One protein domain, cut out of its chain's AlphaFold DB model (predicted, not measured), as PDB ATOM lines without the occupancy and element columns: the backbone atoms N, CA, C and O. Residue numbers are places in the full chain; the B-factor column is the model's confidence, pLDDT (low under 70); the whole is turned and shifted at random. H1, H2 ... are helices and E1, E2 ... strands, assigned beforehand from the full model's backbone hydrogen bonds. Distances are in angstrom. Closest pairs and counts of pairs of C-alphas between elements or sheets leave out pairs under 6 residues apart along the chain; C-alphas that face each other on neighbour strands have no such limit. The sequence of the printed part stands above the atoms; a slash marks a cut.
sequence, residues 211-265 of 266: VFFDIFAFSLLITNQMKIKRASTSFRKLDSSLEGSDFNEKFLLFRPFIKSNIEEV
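This is residues 211 to 265 of the 266 residues of the protein "HNOB domain-containing protein" of Schistosoma curassoni (UniProt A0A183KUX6). A small two-stranded hairpin, E1 and E2, lies in the middle of an elongated domain, with short helices spread round it: H1 and H2 near each other beyond one end of the hairpin, and H3 by its other end. From H3 a long loop leads out to H4, at the opposite end of the long axis from H1, and no helix touches another. The printed part has 55 residues, with four named helices and two named strands in the order H1, E1, E2, H2, H3, H4; the sheet, E1 - E2, is antiparallel. The class is mixed, helices and strands, with under half of the residues in named elements. The whole is compact, with a radius of gyration of the C-alphas of 11.4 A, and spans 30 by 18 by 18 A.

Begin with the sheet: find C-alpha 220 at (-108.864, -38.643, 1.810), where E1, residues 220 to 222, begins and runs 6.2 A. E2, residues 228 to 231, runs 7.1 A. After it comes H2, residues 233 to 238, the longest helix at 8.9 A. Go back to C-alpha 211 at (-112.855, -42.814, -10.425) for H1, residues 211 to 215, 6.1 A long. Farther on are H3, residues 247 to 250, 5.4 A, and H4, residues 262 to 265, 5.0 A, ending at C-alpha 265 at (-104.293, -26.810, 8.250).

Look first at the hairpin of E1 and E2, antiparallel at 171 degrees between their directions. The C-alphas of Leu 220 and Ala 231 face each other at 4.7 A; N 221 and O 230 are within hydrogen-bond range at 2.9 A, as are N 229 and O 221 at 2.8 A. At Ala 231 in E2, look toward H1: its closest C-alpha is that of Phe 213, 6.9 A away. H1 and H2 are close but not clearly touching, with the C-alphas of Asp 214 and Thr 233 closest at 6.0 A. E1 and H2 are only just apart, their closest C-alphas 8.2 A from each other. At Ile 228 in E2 you find H3, with the C-alphas of Ile 228 and Phe 247 closest at 5.9 A. H4 is apart from H3 and from both strands. Every O i to N i+4 pair is within hydrogen-bond range in H1 and H2; H3 and H4 are too short for such a pair, and each has its 1 O i to N i+3 pair within range.

The two C-alphas farthest apart are those of Val 211 and Phe 257, at 32.6 A. The printed part has no cut. The link from H3 to H4, 11 residues, is long. Read the B-factor column for confidence: the mean pLDDT of the printed part is 86.1, but residues 254 to 260 and 262 to 265 of this model are under 70.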
ATOM      1  N   VAL A 211    -114.037 -42.698  -9.562       88.69
ATOM      2  CA  VAL A 211    -112.855 -42.814 -10.425       88.69
ATOM      3  C   VAL A 211    -111.649 -42.089  -9.814       88.69
ATOM      4  O   VAL A 211    -110.558 -42.647  -9.800       88.69
ATOM      5  N   PHE A 212    -111.829 -40.896  -9.237       90.44
ATOM      6  CA  PHE A 212    -110.742 -40.189  -8.541       90.44
ATOM      7  C   PHE A 212    -110.136 -41.034  -7.403       90.44
ATOM      8  O   PHE A 212    -108.921 -41.212  -7.342       90.44
ATOM      9  N   PHE A 213    -110.978 -41.583  -6.522       91.56
ATOM     10  CA  PHE A 213    -110.540 -42.376  -5.363       91.56
ATOM     11  C   PHE A 213    -110.025 -43.780  -5.719       91.56
ATOM     12  O   PHE A 213    -109.403 -44.429  -4.872       91.56
ATOM     13  N   ASP A 214    -110.262 -44.231  -6.950       87.81
ATOM     14  CA  ASP A 214    -109.686 -45.454  -7.507       87.81
ATOM     15  C   ASP A 214    -108.324 -45.198  -8.170       87.81
ATOM     16  O   ASP A 214    -107.428 -46.033  -8.062       87.81
ATOM     17  N   ILE A 215    -108.137 -44.036  -8.809       91.19
ATOM     18  CA  ILE A 215    -106.861 -43.638  -9.425       91.19
ATOM     19  C   ILE A 215    -105.823 -43.279  -8.353       91.19
ATOM     20  O   ILE A 215    -104.676 -43.722  -8.417       91.19
ATOM     21  N   PHE A 216    -106.203 -42.469  -7.359       91.19
ATOM     22  CA  PHE A 216    -105.283 -41.995  -6.326       91.19
ATOM     23  C   PHE A 216    -105.289 -42.921  -5.114       91.19
ATOM     24  O   PHE A 216    -106.119 -42.787  -4.211       91.19
ATOM     25  N   ALA A 217    -104.306 -43.827  -5.094       89.62
ATOM     26  CA  ALA A 217    -104.194 -44.925  -4.137       89.62
ATOM     27  C   ALA A 217    -104.299 -44.506  -2.664       89.62
ATOM     28  O   ALA A 217    -104.868 -45.269  -1.890       89.62
ATOM     29  N   PHE A 218    -103.772 -43.336  -2.292       93.56
ATOM     30  CA  PHE A 218    -103.840 -42.790  -0.936       93.56
ATOM     31  C   PHE A 218    -104.381 -41.365  -0.974       93.56
ATOM     32  O   PHE A 218    -103.637 -40.396  -1.102       93.56
ATOM     33  N   SER A 219    -105.701 -41.241  -0.877       93.56
ATOM     34  CA  SER A 219    -106.390 -39.953  -0.819       93.56
ATOM     35  C   SER A 219    -107.555 -39.987   0.172       93.56
ATOM     36  O   SER A 219    -108.231 -41.008   0.331       93.56
ATOM     37  N   LEU A 220    -107.780 -38.858   0.851       94.00
ATOM     38  CA  LEU A 220    -108.864 -38.643   1.810       94.00
ATOM     39  C   LEU A 220    -109.591 -37.341   1.469       94.00
ATOM     40  O   LEU A 220    -108.955 -36.349   1.120       94.00
ATOM     41  N   LEU A 221    -110.913 -37.333   1.616       93.38
ATOM     42  CA  LEU A 221    -111.712 -36.109   1.639       93.38
ATOM     43  C   LEU A 221    -112.172 -35.861   3.071       93.38
ATOM     44  O   LEU A 221    -112.949 -36.652   3.605       93.38
ATOM     45  N   ILE A 222    -111.713 -34.765   3.667       93.06
ATOM     46  CA  ILE A 222    -111.986 -34.402   5.060       93.06
ATOM     47  C   ILE A 222    -112.899 -33.171   5.074       93.06
ATOM     48  O   ILE A 222    -112.698 -32.239   4.295       93.06
ATOM     49  N   THR A 223    -113.937 -33.177   5.909       91.75
ATOM     50  CA  THR A 223    -114.830 -32.019   6.078       91.75
ATOM     51  C   THR A 223    -114.231 -30.980   7.028       91.75
ATOM     52  O   THR A 223    -113.274 -31.245   7.751       91.75
ATOM     53  N   ASN A 224    -114.845 -29.799   7.099       87.44
ATOM     54  CA  ASN A 224    -114.481 -28.760   8.066       87.44
ATOM     55  C   ASN A 224    -114.672 -29.180   9.539       87.44
ATOM     56  O   ASN A 224    -114.071 -28.569  10.414       87.44
ATOM     57  N   GLN A 225    -115.457 -30.226   9.827       89.56
ATOM     58  CA  GLN A 225    -115.563 -30.831  11.166       89.56
ATOM     59  C   GLN A 225    -114.569 -31.983  11.391       89.56
ATOM     60  O   GLN A 225    -114.801 -32.814  12.262       89.56
ATOM     61  N   MET A 226    -113.502 -32.079  10.589       89.19
ATOM     62  CA  MET A 226    -112.503 -33.154  10.662       89.19
ATOM     63  C   MET A 226    -113.084 -34.564  10.461       89.19
ATOM     64  O   MET A 226    -112.476 -35.549  10.870       89.19
ATOM     65  N   LYS A 227    -114.241 -34.702   9.798       94.38
ATOM     66  CA  LYS A 227    -114.806 -36.016   9.454       94.38
ATOM     67  C   LYS A 227    -114.282 -36.498   8.114       94.38
ATOM     68  O   LYS A 227    -114.286 -35.750   7.134       94.38
ATOM     69  N   ILE A 228    -113.874 -37.760   8.049       95.50
ATOM     70  CA  ILE A 228    -113.453 -38.384   6.794       95.50
ATOM     71  C   ILE A 228    -114.713 -38.709   5.991       95.50
ATOM     72  O   ILE A 228    -115.444 -39.647   6.291       95.50
ATOM     73  N   LYS A 229    -114.990 -37.915   4.957       95.00
ATOM     74  CA  LYS A 229    -116.161 -38.092   4.092       95.00
ATOM     75  C   LYS A 229    -115.962 -39.216   3.083       95.00
ATOM     76  O   LYS A 229    -116.915 -39.930   2.798       95.00
ATOM     77  N   ARG A 230    -114.756 -39.342   2.519       94.12
ATOM     78  CA  ARG A 230    -114.379 -40.423   1.593       94.12
ATOM     79  C   ARG A 230    -112.924 -40.822   1.772       94.12
ATOM     80  O   ARG A 230    -112.086 -39.967   2.064       94.12
ATOM     81  N   ALA A 231    -112.635 -42.092   1.514       94.50
ATOM     82  CA  ALA A 231    -111.287 -42.632   1.483       94.50
ATOM     83  C   ALA A 231    -111.043 -43.437   0.199       94.50
ATOM     84  O   ALA A 231    -111.926 -44.133  -0.303       94.50
ATOM     85  N   SER A 232    -109.822 -43.355  -0.331       94.94
ATOM     86  CA  SER A 232    -109.371 -44.192  -1.452       94.94
ATOM     87  C   SER A 232    -109.482 -45.687  -1.156       94.94
ATOM     88  O   SER A 232    -109.486 -46.118   0.002       94.94
ATOM     89  N   THR A 233    -109.512 -46.497  -2.212       91.12
ATOM     90  CA  THR A 233    -109.568 -47.959  -2.090       91.12
ATOM     91  C   THR A 233    -108.432 -48.538  -1.251       91.12
ATOM     92  O   THR A 233    -108.695 -49.438  -0.455       91.12
ATOM     93  N   SER A 234    -107.199 -48.030  -1.357       93.50
ATOM     94  CA  SER A 234    -106.090 -48.551  -0.539       93.50
ATOM     95  C   SER A 234    -106.243 -48.189   0.936       93.50
ATOM     96  O   SER A 234    -106.031 -49.054   1.780       93.50
ATOM     97  N   PHE A 235    -106.691 -46.972   1.270       94.50
ATOM     98  CA  PHE A 235    -107.002 -46.623   2.663       94.50
ATOM     99  C   PHE A 235    -108.113 -47.504   3.242       94.50
ATOM    100  O   PHE A 235    -107.957 -48.011   4.348       94.50
ATOM    101  N   ARG A 236    -109.181 -47.780   2.480       92.75
ATOM    102  CA  ARG A 236    -110.262 -48.679   2.930       92.75
ATOM    103  C   ARG A 236    -109.817 -50.129   3.130       92.75
ATOM    104  O   ARG A 236    -110.423 -50.839   3.925       92.75
ATOM    105  N   LYS A 237    -108.780 -50.581   2.416       93.12
ATOM    106  CA  LYS A 237    -108.165 -51.901   2.643       93.12
ATOM    107  C   LYS A 237    -107.363 -51.953   3.944       93.12
ATOM    108  O   LYS A 237    -107.266 -53.024   4.529       93.12
ATOM    109  N   LEU A 238    -106.779 -50.829   4.366       93.62
ATOM    110  CA  LEU A 238    -106.058 -50.724   5.636       93.62
ATOM    111  C   LEU A 238    -107.026 -50.610   6.817       93.62
ATOM    112  O   LEU A 238    -106.850 -51.290   7.821       93.62
ATOM    113  N   ASP A 239    -108.056 -49.777   6.678       94.12
ATOM    114  CA  ASP A 239    -109.126 -49.627   7.659       94.12
ATOM    115  C   ASP A 239    -110.449 -49.312   6.941       94.12
ATOM    116  O   ASP A 239    -110.628 -48.259   6.326       94.12
ATOM    117  N   SER A 240    -111.407 -50.236   7.015       93.56
ATOM    118  CA  SER A 240    -112.717 -50.081   6.376       93.56
ATOM    119  C   SER A 240    -113.653 -49.129   7.128       93.56
ATOM    120  O   SER A 240    -114.690 -48.754   6.589       93.56
ATOM    121  N   SER A 241    -113.309 -48.742   8.360       95.06
ATOM    122  CA  SER A 241    -114.106 -47.860   9.225       95.06
ATOM    123  C   SER A 241    -113.731 -46.378   9.119       95.06
ATOM    124  O   SER A 241    -114.199 -45.571   9.918       95.06
ATOM    125  N   LEU A 242    -112.885 -46.008   8.150       94.25
ATOM    126  CA  LEU A 242    -112.439 -44.626   7.960       94.25
ATOM    127  C   LEU A 242    -113.571 -43.683   7.543       94.25
ATOM    128  O   LEU A 242    -113.651 -42.566   8.034       94.25
ATOM    129  N   GLU A 243    -114.441 -44.087   6.615       94.81
ATOM    130  CA  GLU A 243    -115.513 -43.197   6.153       94.81
ATOM    131  C   GLU A 243    -116.553 -42.983   7.266       94.81
ATOM    132  O   GLU A 243    -117.126 -43.932   7.795       94.81
ATOM    133  N   GLY A 244    -116.790 -41.720   7.623       94.06
ATOM    134  CA  GLY A 244    -117.655 -41.300   8.725       94.06
ATOM    135  C   GLY A 244    -116.940 -41.104  10.067       94.06
ATOM    136  O   GLY A 244    -117.507 -40.459  10.952       94.06
ATOM    137  N   SER A 245    -115.706 -41.592  10.226       95.56
ATOM    138  CA  SER A 245    -114.955 -41.429  11.473       95.56
ATOM    139  C   SER A 245    -114.364 -40.027  11.620       95.56
ATOM    140  O   SER A 245    -114.295 -39.237  10.668       95.56
ATOM    141  N   ASP A 246    -113.917 -39.712  12.835       93.31
ATOM    142  CA  ASP A 246    -113.061 -38.551  13.045       93.31
ATOM    143  C   ASP A 246    -111.663 -38.791  12.467       93.31
ATOM    144  O   ASP A 246    -111.103 -39.881  12.604       93.31
ATOM    145  N   PHE A 247    -111.083 -37.780  11.821       92.19
ATOM    146  CA  PHE A 247    -109.715 -37.845  11.321       92.19
ATOM    147  C   PHE A 247    -108.721 -38.008  12.472       92.19
ATOM    148  O   PHE A 247    -107.808 -38.824  12.372       92.19
ATOM    149  N   ASN A 248    -108.933 -37.299  13.584       89.94
ATOM    150  CA  ASN A 248    -108.006 -37.289  14.717       89.94
ATOM    151  C   ASN A 248    -108.034 -38.593  15.533       89.94
ATOM    152  O   ASN A 248    -107.120 -38.850  16.309       89.94
ATOM    153  N   GLU A 249    -109.060 -39.427  15.351       91.62
ATOM    154  CA  GLU A 249    -109.127 -40.777  15.929       91.62
ATOM    155  C   GLU A 249    -108.321 -41.801  15.118       91.62
ATOM    156  O   GLU A 249    -107.898 -42.824  15.654       91.62
ATOM    157  N   LYS A 250    -108.138 -41.551  13.816       91.56
ATOM    158  CA  LYS A 250    -107.547 -42.507  12.867       91.56
ATOM    159  C   LYS A 250    -106.136 -42.142  12.435       91.56
ATOM    160  O   LYS A 250    -105.348 -43.027  12.108       91.56
ATOM    161  N   PHE A 251    -105.819 -40.854  12.420       90.44
ATOM    162  CA  PHE A 251    -104.567 -40.327  11.907       90.44
ATOM    163  C   PHE A 251    -103.903 -39.408  12.922       90.44
ATOM    164  O   PHE A 251    -104.551 -38.665  13.655       90.44
ATOM    165  N   LEU A 252    -102.574 -39.431  12.902       84.25
ATOM    166  CA  LEU A 252    -101.732 -38.484  13.617       84.25
ATOM    167  C   LEU A 252    -100.948 -37.677  12.585       84.25
ATOM    168  O   LEU A 252    -100.179 -38.231  11.797       84.25
ATOM    169  N   LEU A 253    -101.139 -36.358  12.588       79.81
ATOM    170  CA  LEU A 253    -100.323 -35.441  11.798       79.81
ATOM    171  C   LEU A 253     -98.960 -35.307  12.468       79.81
ATOM    172  O   LEU A 253     -98.815 -34.673  13.509       79.81
ATOM    173  N   PHE A 254     -97.949 -35.926  11.862       69.38
ATOM    174  CA  PHE A 254     -96.580 -35.791  12.344       69.38
ATOM    175  C   PHE A 254     -95.978 -34.432  11.958       69.38
ATOM    176  O   PHE A 254     -95.102 -33.927  12.659       69.38
ATOM    177  N   ARG A 255     -96.429 -33.843  10.833       65.56
ATOM    178  CA  ARG A 255     -95.950 -32.559  10.296       65.56
ATOM    179  C   ARG A 255     -97.035 -31.823   9.495       65.56
ATOM    180  O   ARG A 255     -97.752 -32.493   8.757       65.56
ATOM    181  N   PRO A 256     -97.090 -30.478   9.547       62.31
ATOM    182  CA  PRO A 256     -96.349 -29.617  10.476       62.31
ATOM    183  C   PRO A 256     -96.805 -29.844  11.933       62.31
ATOM    184  O   PRO A 256     -97.826 -30.483  12.165       62.31
ATOM    185  N   PHE A 257     -96.032 -29.385  12.928       58.75
ATOM    186  CA  PHE A 257     -96.367 -29.537  14.361       58.75
ATOM    187  C   PHE A 257     -97.478 -28.563  14.787       58.75
ATOM    188  O   PHE A 257     -97.279 -27.700  15.643       58.75
ATOM    189  N   ILE A 258     -98.628 -28.685  14.138       66.69
ATOM    190  CA  ILE A 258     -99.845 -27.917  14.372       66.69
ATOM    191  C   ILE A 258    -100.900 -28.823  14.999       66.69
ATOM    192  O   ILE A 258    -100.836 -30.051  14.881       66.69
ATOM    193  N   LYS A 259    -101.889 -28.235  15.670       63.69
ATOM    194  CA  LYS A 259    -103.085 -28.987  16.032       63.69
ATOM    195  C   LYS A 259    -103.813 -29.358  14.747       63.69
ATOM    196  O   LYS A 259    -103.964 -28.552  13.837       63.69
ATOM    197  N   SER A 260    -104.301 -30.588  14.693       63.84
ATOM    198  CA  SER A 260    -105.081 -31.108  13.574       63.84
ATOM    199  C   SER A 260    -106.500 -30.521  13.585       63.84
ATOM    200  O   SER A 260    -107.469 -31.181  13.962       63.84
ATOM    201  N   ASN A 261    -106.608 -29.241  13.232       73.00
ATOM    202  CA  ASN A 261    -107.858 -28.516  13.031       73.00
ATOM    203  C   ASN A 261    -107.810 -27.749  11.703       73.00
ATOM    204  O   ASN A 261    -106.737 -27.460  11.179       73.00
ATOM    205  N   ILE A 262    -108.980 -27.434  11.148       69.56
ATOM    206  CA  ILE A 262    -109.063 -26.836   9.811       69.56
ATOM    207  C   ILE A 262    -108.411 -25.449   9.748       69.56
ATOM    208  O   ILE A 262    -107.818 -25.121   8.733       69.56
ATOM    209  N   GLU A 263    -108.466 -24.657  10.820       62.41
ATOM    210  CA  GLU A 263    -107.914 -23.295  10.859       62.41
ATOM    211  C   GLU A 263    -106.381 -23.269  10.826       62.41
ATOM    212  O   GLU A 263    -105.795 -22.310  10.336       62.41
ATOM    213  N   GLU A 264    -105.732 -24.309  11.352       61.69
ATOM    214  CA  GLU A 264    -104.274 -24.449  11.329       61.69
ATOM    215  C   GLU A 264    -103.771 -25.202  10.087       61.69
ATOM    216  O   GLU A 264    -102.609 -25.040   9.717       61.69
ATOM    217  N   VAL A 265    -104.622 -26.024   9.457       58.56
ATOM    218  CA  VAL A 265    -104.293 -26.810   8.250       58.56
ATOM    219  C   VAL A 265    -104.572 -26.041   6.945       58.56
ATOM    220  O   VAL A 265    -103.958 -26.363   5.928       58.56
TER     221      VAL A 265